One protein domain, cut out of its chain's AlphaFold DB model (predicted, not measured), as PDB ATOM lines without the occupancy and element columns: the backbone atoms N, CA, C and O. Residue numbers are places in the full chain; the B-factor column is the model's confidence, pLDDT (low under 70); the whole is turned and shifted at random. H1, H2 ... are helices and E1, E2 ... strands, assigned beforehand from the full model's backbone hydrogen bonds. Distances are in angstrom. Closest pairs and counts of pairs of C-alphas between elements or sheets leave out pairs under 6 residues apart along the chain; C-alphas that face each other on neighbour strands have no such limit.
ATOM      1  N   LYS A 106      20.608 -54.140  -9.213       90.44
ATOM      2  CA  LYS A 106      21.982 -53.909  -9.693       90.44
ATOM      3  C   LYS A 106      22.921 -53.345  -8.619       90.44
ATOM      4  O   LYS A 106      23.938 -52.749  -8.948       90.44
ATOM      5  N   VAL A 107      22.573 -53.542  -7.349       93.56
ATOM      6  CA  VAL A 107      23.372 -53.163  -6.175       93.56
ATOM      7  C   VAL A 107      23.457 -54.351  -5.228       93.56
ATOM      8  O   VAL A 107      22.532 -55.169  -5.186       93.56
ATOM      9  N   PHE A 108      24.554 -54.454  -4.486       94.88
ATOM     10  CA  PHE A 108      24.814 -55.536  -3.546       94.88
ATOM     11  C   PHE A 108      23.790 -55.575  -2.407       94.88
ATOM     12  O   PHE A 108      23.337 -56.657  -2.035       94.88
ATOM     13  N   ALA A 109      23.382 -54.410  -1.889       95.69
ATOM     14  CA  ALA A 109      22.365 -54.324  -0.842       95.69
ATOM     15  C   ALA A 109      21.204 -53.373  -1.209       95.69
ATOM     16  O   ALA A 109      21.415 -52.354  -1.875       95.69
ATOM     17  N   PRO A 110      19.954 -53.657  -0.783       95.81
ATOM     18  CA  PRO A 110      18.786 -52.834  -1.129       95.81
ATOM     19  C   PRO A 110      18.884 -51.360  -0.712       95.81
ATOM     20  O   PRO A 110      18.322 -50.486  -1.383       95.81
ATOM     21  N   ASP A 111      19.601 -51.075   0.370       96.94
ATOM     22  CA  ASP A 111      19.866 -49.742   0.916       96.94
ATOM     23  C   ASP A 111      21.060 -49.015   0.264       96.94
ATOM     24  O   ASP A 111      21.352 -47.867   0.606       96.94
ATOM     25  N   SER A 112      21.732 -49.640  -0.704       96.69
ATOM     26  CA  SER A 112      22.934 -49.103  -1.353       96.69
ATOM     27  C   SER A 112      22.631 -48.424  -2.686       96.69
ATOM     28  O   SER A 112      21.771 -48.864  -3.435       96.69
ATOM     29  N   LEU A 113      23.309 -47.337  -3.032       95.38
ATOM     30  CA  LEU A 113      22.983 -46.530  -4.214       95.38
ATOM     31  C   LEU A 113      24.066 -46.631  -5.283       95.38
ATOM     32  O   LEU A 113      25.236 -46.432  -4.989       95.38
ATOM     33  N   PHE A 114      23.685 -46.867  -6.535       94.19
ATOM     34  CA  PHE A 114      24.628 -46.880  -7.651       94.19
ATOM     35  C   PHE A 114      24.773 -45.484  -8.263       94.19
ATOM     36  O   PHE A 114      23.769 -44.829  -8.558       94.19
ATOM     37  N   CYS A 115      26.009 -45.026  -8.468       95.19
ATOM     38  CA  CYS A 115      26.269 -43.765  -9.153       95.19
ATOM     39  C   CYS A 115      26.286 -43.950 -10.678       95.19
ATOM     40  O   CYS A 115      27.150 -44.676 -11.169       95.19
ATOM     41  N   PRO A 116      25.429 -43.240 -11.437       92.88
ATOM     42  CA  PRO A 116      25.313 -43.435 -12.884       92.88
ATOM     43  C   PRO A 116      26.534 -42.940 -13.677       92.88
ATOM     44  O   PRO A 116      26.761 -43.399 -14.788       92.88
ATOM     45  N   PHE A 117      27.342 -42.023 -13.129       93.44
ATOM     46  CA  PHE A 117      28.501 -41.469 -13.847       93.44
ATOM     47  C   PHE A 117      29.788 -42.259 -13.636       93.44
ATOM     48  O   PHE A 117      30.593 -42.384 -14.549       93.44
ATOM     49  N   CYS A 118      30.022 -42.752 -12.418       95.50
ATOM     50  CA  CYS A 118      31.287 -43.409 -12.080       95.50
ATOM     51  C   CYS A 118      31.147 -44.907 -11.796       95.50
ATOM     52  O   CYS A 118      32.159 -45.555 -11.519       95.50
ATOM     53  N   ASN A 119      29.921 -45.438 -11.868       93.75
ATOM     54  CA  ASN A 119      29.592 -46.847 -11.675       93.75
ATOM     55  C   ASN A 119      30.079 -47.425 -10.339       93.75
ATOM     56  O   ASN A 119      30.459 -48.589 -10.255       93.75
ATOM     57  N   ILE A 120      30.091 -46.595  -9.290       95.94
ATOM     58  CA  ILE A 120      30.422 -47.016  -7.926       95.94
ATOM     59  C   ILE A 120      29.151 -47.154  -7.103       95.94
ATOM     60  O   ILE A 120      28.276 -46.283  -7.131       95.94
ATOM     61  N   GLU A 121      29.090 -48.244  -6.345       95.94
ATOM     62  CA  GLU A 121      28.076 -48.478  -5.328       95.94
ATOM     63  C   GLU A 121      28.434 -47.751  -4.025       95.94
ATOM     64  O   GLU A 121      29.558 -47.823  -3.526       95.94
ATOM     65  N   ILE A 122      27.459 -47.030  -3.483       96.94
ATOM     66  CA  ILE A 122      27.550 -46.273  -2.241       96.94
ATOM     67  C   ILE A 122      26.758 -47.059  -1.188       96.94
ATOM     68  O   ILE A 122      25.521 -47.036  -1.235       96.94
ATOM     69  N   PRO A 123      27.430 -47.770  -0.266       96.62
ATOM     70  CA  PRO A 123      26.753 -48.600   0.720       96.62
ATOM     71  C   PRO A 123      25.946 -47.749   1.702       96.62
ATOM     72  O   PRO A 123      26.343 -46.623   2.013       96.62
ATOM     73  N   GLN A 124      24.821 -48.282   2.192       96.31
ATOM     74  CA  GLN A 124      23.976 -47.636   3.213       96.31
ATOM     75  C   GLN A 124      23.608 -46.178   2.867       96.31
ATOM     76  O   GLN A 124      23.553 -45.288   3.719       96.31
ATOM     77  N   ALA A 125      23.391 -45.890   1.584       96.88
ATOM     78  CA  ALA A 125      23.069 -44.546   1.112       96.88
ATOM     79  C   ALA A 125      21.595 -44.180   1.345       96.88
ATOM     80  O   ALA A 125      21.241 -42.996   1.368       96.88
ATOM     81  N   LEU A 126      20.730 -45.182   1.504       96.50
ATOM     82  CA  LEU A 126      19.280 -45.039   1.542       96.50
ATOM     83  C   LEU A 126      18.703 -45.500   2.878       96.50
ATOM     84  O   LEU A 126      19.181 -46.444   3.495       96.50
ATOM     85  N   ARG A 127      17.609 -44.868   3.298       96.56
ATOM     86  CA  ARG A 127      16.808 -45.297   4.451       96.56
ATOM     87  C   ARG A 127      15.322 -45.110   4.192       96.56
ATOM     88  O   ARG A 127      14.920 -44.271   3.384       96.56
ATOM     89  N   LEU A 128      14.506 -45.858   4.926       96.94
ATOM     90  CA  LEU A 128      13.055 -45.722   4.885       96.94
ATOM     91  C   LEU A 128      12.572 -44.591   5.806       96.94
ATOM     92  O   LEU A 128      13.000 -44.488   6.956       96.94
ATOM     93  N   VAL A 129      11.639 -43.779   5.311       94.69
ATOM     94  CA  VAL A 129      10.873 -42.779   6.070       94.69
ATOM     95  C   VAL A 129       9.436 -43.257   6.162       94.69
ATOM     96  O   VAL A 129       8.825 -43.600   5.147       94.69
ATOM     97  N   SER A 130       8.912 -43.322   7.386       91.62
ATOM     98  CA  SER A 130       7.554 -43.806   7.678       91.62
ATOM     99  C   SER A 130       7.252 -45.211   7.130       91.62
ATOM    100  O   SER A 130       6.100 -45.599   7.009       91.62
ATOM    101  N   GLY A 131       8.282 -45.983   6.766       89.12
ATOM    102  CA  GLY A 131       8.142 -47.316   6.181       89.12
ATOM    103  C   GLY A 131       7.624 -47.355   4.739       89.12
ATOM    104  O   GLY A 131       7.488 -48.447   4.198       89.12
ATOM    105  N   GLU A 132       7.343 -46.228   4.092       91.81
ATOM    106  CA  GLU A 132       6.750 -46.219   2.743       91.81
ATOM    107  C   GLU A 132       7.555 -45.425   1.726       91.81
ATOM    108  O   GLU A 132       7.448 -45.686   0.534       91.81
ATOM    109  N   ASN A 133       8.400 -44.508   2.188       95.44
ATOM    110  CA  ASN A 133       9.173 -43.626   1.329       95.44
ATOM    111  C   ASN A 133      10.669 -43.875   1.513       95.44
ATOM    112  O   ASN A 133      11.113 -44.233   2.605       95.44
ATOM    113  N   ILE A 134      11.455 -43.657   0.459       96.19
ATOM    114  CA  ILE A 134      12.918 -43.749   0.509       96.19
ATOM    115  C   ILE A 134      13.499 -42.335   0.605       96.19
ATOM    116  O   ILE A 134      13.078 -41.419  -0.099       96.19
ATOM    117  N   THR A 135      14.486 -42.147   1.474       96.06
ATOM    118  CA  THR A 135      15.305 -40.929   1.545       96.06
ATOM    119  C   THR A 135      16.780 -41.300   1.671       96.06
ATOM    120  O   THR A 135      17.119 -42.474   1.819       96.06
ATOM    121  N   THR A 136      17.667 -40.310   1.637       96.06
ATOM    122  CA  THR A 136      19.097 -40.519   1.884       96.06
ATOM    123  C   THR A 136      19.401 -40.654   3.378       96.06
ATOM    124  O   THR A 136      18.746 -40.044   4.234       96.06
ATOM    125  N   THR A 137      20.410 -41.453   3.720       96.12
ATOM    126  CA  THR A 137      20.878 -41.602   5.110       96.12
ATOM    127  C   THR A 137      21.498 -40.322   5.649       96.12
ATOM    128  O   THR A 137      21.156 -39.897   6.751       96.12
ATOM    129  N   LYS A 138      22.333 -39.666   4.840       94.81
ATOM    130  CA  LYS A 138      22.986 -38.387   5.147       94.81
ATOM    131  C   LYS A 138      22.587 -37.283   4.168       94.81
ATOM    132  O   LYS A 138      22.134 -37.556   3.052       94.81
ATOM    133  N   ARG A 139      22.761 -36.032   4.597       92.81
ATOM    134  CA  ARG A 139      22.694 -34.835   3.749       92.81
ATOM    135  C   ARG A 139      23.889 -33.927   4.068       92.81
ATOM    136  O   ARG A 139      24.063 -33.617   5.243       92.81
ATOM    137  N   PRO A 140      24.696 -33.522   3.070       94.69
ATOM    138  CA  PRO A 140      24.591 -33.898   1.658       94.69
ATOM    139  C   PRO A 140      24.915 -35.384   1.419       94.69
ATOM    140  O   PRO A 140      25.736 -35.974   2.125       94.69
ATOM    141  N   MET A 141      24.266 -35.998   0.425       96.00
ATOM    142  CA  MET A 141      24.621 -37.343  -0.037       96.00
ATOM    143  C   MET A 141      25.397 -37.212  -1.347       96.00
ATOM    144  O   MET A 141      24.809 -36.983  -2.404       96.00
ATOM    145  N   LEU A 142      26.719 -37.359  -1.264       96.69
ATOM    146  CA  LEU A 142      27.642 -37.208  -2.387       96.69
ATOM    147  C   LEU A 142      28.248 -38.554  -2.792       96.69
ATOM    148  O   LEU A 142      28.577 -39.379  -1.936       96.69
ATOM    149  N   CYS A 143      28.444 -38.751  -4.095       97.00
ATOM    150  CA  CYS A 143      29.276 -39.831  -4.600       97.00
ATOM    151  C   CYS A 143      30.727 -39.623  -4.138       97.00
ATOM    152  O   CYS A 143      31.290 -38.563  -4.416       97.00
ATOM    153  N   PRO A 144      31.374 -40.626  -3.518       97.06
ATOM    154  CA  PRO A 144      32.745 -40.482  -3.032       97.06
ATOM    155  C   PRO A 144      33.784 -40.305  -4.151       97.06
ATOM    156  O   PRO A 144      34.880 -39.838  -3.875       97.06
ATOM    157  N   ARG A 145      33.463 -40.674  -5.401       97.62
ATOM    158  CA  ARG A 145      34.403 -40.600  -6.533       97.62
ATOM    159  C   ARG A 145      34.215 -39.375  -7.415       97.62
ATOM    160  O   ARG A 145      35.199 -38.732  -7.749       97.62
ATOM    161  N   CYS A 146      32.986 -39.075  -7.836       97.19
ATOM    162  CA  CYS A 146      32.723 -37.956  -8.753       97.19
ATOM    163  C   CYS A 146      32.050 -36.750  -8.091       97.19
ATOM    164  O   CYS A 146      31.794 -35.761  -8.767       97.19
ATOM    165  N   GLY A 147      31.706 -36.826  -6.801       96.06
ATOM    166  CA  GLY A 147      31.041 -35.730  -6.093       96.06
ATOM    167  C   GLY A 147      29.572 -35.509  -6.473       96.06
ATOM    168  O   GLY A 147      28.967 -34.576  -5.954       96.06
ATOM    169  N   LEU A 148      28.968 -36.354  -7.326       94.69
ATOM    170  CA  LEU A 148      27.549 -36.232  -7.683       94.69
ATOM    171  C   LEU A 148      26.672 -36.209  -6.426       94.69
ATOM    172  O   LEU A 148      26.752 -37.117  -5.596       94.69
ATOM    173  N   ARG A 149      25.783 -35.219  -6.339       95.38
ATOM    174  CA  ARG A 149      24.808 -35.076  -5.260       95.38
ATOM    175  C   ARG A 149      23.494 -35.794  -5.572       95.38
ATOM    176  O   ARG A 149      22.915 -35.584  -6.632       95.38
ATOM    177  N   PHE A 150      22.997 -36.596  -4.629       95.25
ATOM    178  CA  PHE A 150      21.758 -37.376  -4.786       95.25
ATOM    179  C   PHE A 150      20.576 -36.856  -3.956       95.25
ATOM    180  O   PHE A 150      19.442 -37.263  -4.191       95.25
ATOM    181  N   ASP A 151      20.806 -35.955  -2.997       94.88
ATOM    182  CA  ASP A 151      19.764 -35.299  -2.191       94.88
ATOM    183  C   ASP A 151      19.262 -33.977  -2.813       94.88
ATOM    184  O   ASP A 151      18.856 -33.064  -2.095       94.88
ATOM    185  N   CYS A 152      19.312 -33.846  -4.142       95.44
ATOM    186  CA  CYS A 152      18.936 -32.629  -4.864       95.44
ATOM    187  C   CYS A 152      17.434 -32.554  -5.193       95.44
ATOM    188  O   CYS A 152      16.744 -33.568  -5.315       95.44
ATOM    189  N   ILE A 225      12.313 -36.666  -0.191       96.44
ATOM    190  CA  ILE A 225      11.855 -38.026  -0.475       96.44
ATOM    191  C   ILE A 225      12.239 -38.310  -1.921       96.44
ATOM    192  O   ILE A 225      11.925 -37.501  -2.792       96.44
ATOM    193  N   LEU A 226      12.916 -39.427  -2.171       95.69
ATOM    194  CA  LEU A 226      13.345 -39.808  -3.512       95.69
ATOM    195  C   LEU A 226      12.149 -40.194  -4.384       95.69
ATOM    196  O   LEU A 226      11.349 -41.053  -4.019       95.69
ATOM    197  N   ASP A 227      12.077 -39.595  -5.564       95.06
ATOM    198  CA  ASP A 227      11.098 -39.903  -6.593       95.06
ATOM    199  C   ASP A 227      11.645 -40.972  -7.546       95.06
ATOM    200  O   ASP A 227      12.650 -40.780  -8.242       95.06
ATOM    201  N   GLY A 228      10.973 -42.121  -7.576       92.12
ATOM    202  CA  GLY A 228      11.358 -43.259  -8.404       92.12
ATOM    203  C   GLY A 228      11.250 -43.014  -9.910       92.12
ATOM    204  O   GLY A 228      11.976 -43.662 -10.655       92.12
ATOM    205  N   GLU A 229      10.384 -42.113 -10.374       91.31
ATOM    206  CA  GLU A 229      10.260 -41.817 -11.807       91.31
ATOM    207  C   GLU A 229      11.307 -40.794 -12.246       91.31
ATOM    208  O   GLU A 229      11.955 -40.979 -13.274       91.31
ATOM    209  N   LYS A 230      11.565 -39.769 -11.426       92.19
ATOM    210  CA  LYS A 230      12.594 -38.765 -11.747       92.19
ATOM    211  C   LYS A 230      14.003 -39.351 -11.733       92.19
ATOM    212  O   LYS A 230      14.830 -38.987 -12.559       92.19
ATOM    213  N   THR A 231      14.271 -40.289 -10.827       91.44
ATOM    214  CA  THR A 231      15.568 -40.985 -10.758       91.44
ATOM    215  C   THR A 231      15.840 -41.867 -11.979       91.44
ATOM    216  O   THR A 231      16.992 -41.967 -12.398       91.44
ATOM    217  N   LYS A 232      14.804 -42.445 -12.610       90.56
ATOM    218  CA  LYS A 232      14.968 -43.245 -13.839       90.56
ATOM    219  C   LYS A 232      15.487 -42.427 -15.017       90.56
ATOM    220  O   LYS A 232      16.231 -42.979 -15.819       90.56
ATOM    221  N   ILE A 233      15.111 -41.149 -15.115       89.44
ATOM    222  CA  ILE A 233      15.557 -40.249 -16.193       89.44
ATOM    223  C   ILE A 233      17.091 -40.166 -16.209       89.44
ATOM    224  O   ILE A 233      17.708 -40.264 -17.264       89.44
ATOM    225  N   ASP A 234      17.700 -40.107 -15.025       88.56
ATOM    226  CA  ASP A 234      19.153 -40.019 -14.856       88.56
ATOM    227  C   ASP A 234      19.807 -41.393 -14.610       88.56
ATOM    228  O   ASP A 234      20.910 -41.478 -14.072       88.56
ATOM    229  N   HIS A 235      19.139 -42.487 -15.003       90.19
ATOM    230  CA  HIS A 235      19.637 -43.867 -14.890       90.19
ATOM    231  C   HIS A 235      20.017 -44.292 -13.460       90.19
ATOM    232  O   HIS A 235      20.769 -45.248 -13.256       90.19
ATOM    233  N   ILE A 236      19.478 -43.614 -12.447       88.81
ATOM    234  CA  ILE A 236      19.642 -44.014 -11.052       88.81
ATOM    235  C   ILE A 236      18.669 -45.179 -10.802       88.81
ATOM    236  O   ILE A 236      17.472 -45.037 -11.074       88.81
ATOM    237  N   PRO A 237      19.135 -46.342 -10.301       81.81
ATOM    238  CA  PRO A 237      18.298 -47.531 -10.166       81.81
ATOM    239  C   PRO A 237      17.044 -47.241  -9.335       81.81
ATOM    240  O   PRO A 237      17.118 -46.769  -8.197       81.81
ATOM    241  N   GLY A 238      15.888 -47.527  -9.941       77.94
ATOM    242  CA  GLY A 238      14.589 -47.015  -9.512       77.94
ATOM    243  C   GLY A 238      14.239 -47.300  -8.047       77.94
ATOM    244  O   GLY A 238      14.382 -48.416  -7.545       77.94
ATOM    245  N   MET A 239      13.691 -46.285  -7.378       81.12
ATOM    246  CA  MET A 239      13.303 -46.291  -5.956       81.12
ATOM    247  C   MET A 239      11.889 -46.848  -5.710       81.12
ATOM    248  O   MET A 239      11.161 -46.391  -4.835       81.12
ATOM    249  N   GLY A 240      11.465 -47.818  -6.523       89.50
ATOM    250  CA  GLY A 240      10.089 -48.314  -6.527       89.50
ATOM    251  C   GLY A 240       9.697 -49.141  -5.293       89.50
ATOM    252  O   GLY A 240      10.510 -49.479  -4.434       89.50
ATOM    253  N   LYS A 241       8.425 -49.565  -5.257       92.31
ATOM    254  CA  LYS A 241       7.839 -50.371  -4.164       92.31
ATOM    255  C   LYS A 241       8.626 -51.645  -3.841       92.31
ATOM    256  O   LYS A 241       8.747 -52.005  -2.676       92.31
ATOM    257  N   ILE A 242       9.182 -52.309  -4.858       93.44
ATOM    258  CA  ILE A 242       9.993 -53.526  -4.685       93.44
ATOM    259  C   ILE A 242      11.180 -53.237  -3.759       93.44
ATOM    260  O   ILE A 242      11.407 -53.965  -2.797       93.44
ATOM    261  N   ARG A 243      11.884 -52.128  -3.999       94.81
ATOM    262  CA  ARG A 243      13.043 -51.717  -3.208       94.81
ATOM    263  C   ARG A 243      12.672 -51.416  -1.758       94.81
ATOM    264  O   ARG A 243      13.368 -51.858  -0.852       94.81
ATOM    265  N   ILE A 244      11.538 -50.750  -1.539       95.62
ATOM    266  CA  ILE A 244      11.000 -50.494  -0.194       95.62
ATOM    267  C   ILE A 244      10.769 -51.808   0.561       95.62
ATOM    268  O   ILE A 244      11.161 -51.931   1.720       95.62
ATOM    269  N   HIS A 245      10.160 -52.806  -0.085       95.75
ATOM    270  CA  HIS A 245       9.944 -54.113   0.534       95.75
ATOM    271  C   HIS A 245      11.258 -54.839   0.837       95.75
ATOM    272  O   HIS A 245      11.400 -55.380   1.929       95.75
ATOM    273  N   LEU A 246      12.232 -54.801  -0.075       96.31
ATOM    274  CA  LEU A 246      13.551 -55.394   0.152       96.31
ATOM    275  C   LEU A 246      14.279 -54.744   1.337       96.31
ATOM    276  O   LEU A 246      14.792 -55.456   2.193       96.31
ATOM    277  N   MET A 247      14.246 -53.413   1.455       96.75
ATOM    278  CA  MET A 247      14.816 -52.704   2.610       96.75
ATOM    279  C   MET A 247      14.101 -53.058   3.925       96.75
ATOM    280  O   MET A 247      14.740 -53.148   4.971       96.75
ATOM    281  N   LYS A 248      12.780 -53.297   3.900       96.88
ATOM    282  CA  LYS A 248      12.052 -53.801   5.081       96.88
ATOM    283  C   LYS A 248      12.516 -55.197   5.487       96.88
ATOM    284  O   LYS A 248      12.582 -55.467   6.678       96.88
ATOM    285  N   LEU A 249      12.790 -56.073   4.519       96.56
ATOM    286  CA  LEU A 249      13.304 -57.416   4.790       96.56
ATOM    287  C   LEU A 249      14.729 -57.369   5.342       96.56
ATOM    288  O   LEU A 249      14.992 -58.043   6.329       96.56
ATOM    289  N   GLN A 250      15.598 -56.526   4.775       96.56
ATOM    290  CA  GLN A 250      16.951 -56.283   5.290       96.56
ATOM    291  C   GLN A 250      16.908 -55.859   6.764       96.56
ATOM    292  O   GLN A 250      17.520 -56.501   7.604       96.56
ATOM    293  N   LYS A 251      16.058 -54.882   7.110       95.69
ATOM    294  CA  LYS A 251      15.891 -54.420   8.499       95.69
ATOM    295  C   LYS A 251      15.345 -55.486   9.468       95.69
ATOM    296  O   LYS A 251      15.483 -55.322  10.668       95.69
ATOM    297  N   LYS A 252      14.668 -56.537   8.989       94.94
ATOM    298  CA  LYS A 252      14.214 -57.648   9.853       94.94
ATOM    299  C   LYS A 252      15.344 -58.619  10.209       94.94
ATOM    300  O   LYS A 252      15.140 -59.459  11.080       94.94
ATOM    301  N   GLN A 253      16.453 -58.576   9.472       92.62
ATOM    302  CA  GLN A 253      17.612 -59.434   9.696       92.62
ATOM    303  C   GLN A 253      18.597 -58.823  10.704       92.62
ATOM    304  O   GLN A 253      19.293 -59.586  11.372       92.62
ATOM    305  N   ASP A 254      18.632 -57.492  10.786       87.81
ATOM    306  CA  ASP A 254      19.400 -56.714  11.767       87.81
ATOM    307  C   ASP A 254      18.734 -56.733  13.154       87.81
ATOM    308  O   ASP A 254      19.469 -56.892  14.155       87.81
TER     309      ASP A 254
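This is residues 106 to 152 and 225 to 254 of the 254 residues of an uncharacterized protein of Candidatus Atribacteria bacterium (UniProt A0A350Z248). This domain has little regular structure: a small two-stranded hairpin, E1 and E2, has helix H2 over one face, and long loops, residues 114 to 122 and 141 to 148 among them, make the end away from H2. The printed part has 77 residues, with E1, E2, H1 and H2 in chain order; the class is mixed, with 27 residues in named elements. It is compact and rounded, radius of gyration of the C-alphas 11.7 A, spanning 33 by 24 by 23 A.

E1, residues 126 to 129, and E2, residues 133 to 136, form an antiparallel hairpin at 137 degrees; N 127 and O 135 are 2.9 A apart, within hydrogen-bond range. The closest C-alphas of E2 and H2, residues 241 to 253, are those of Ile 134 and Ile 244, 7.0 A apart. H1, residues 228 to 233, is apart from E1 and H2. O i to N i+4 pairs within range number 8 of 9 in H2 and 0 of 2 in H1, where 2 of 3 O i to N i+3 pairs are.

E1 begins at C-alpha 126 (19.280, -45.039, 1.542). H2, 19.2 A long, ends at C-alpha 253 (17.612, -59.434, 9.696).

Residues 153 to 224 are not printed; C-alphas 152 and 225 are 9.9 A apart. No printed residue is under 70 in pLDDT.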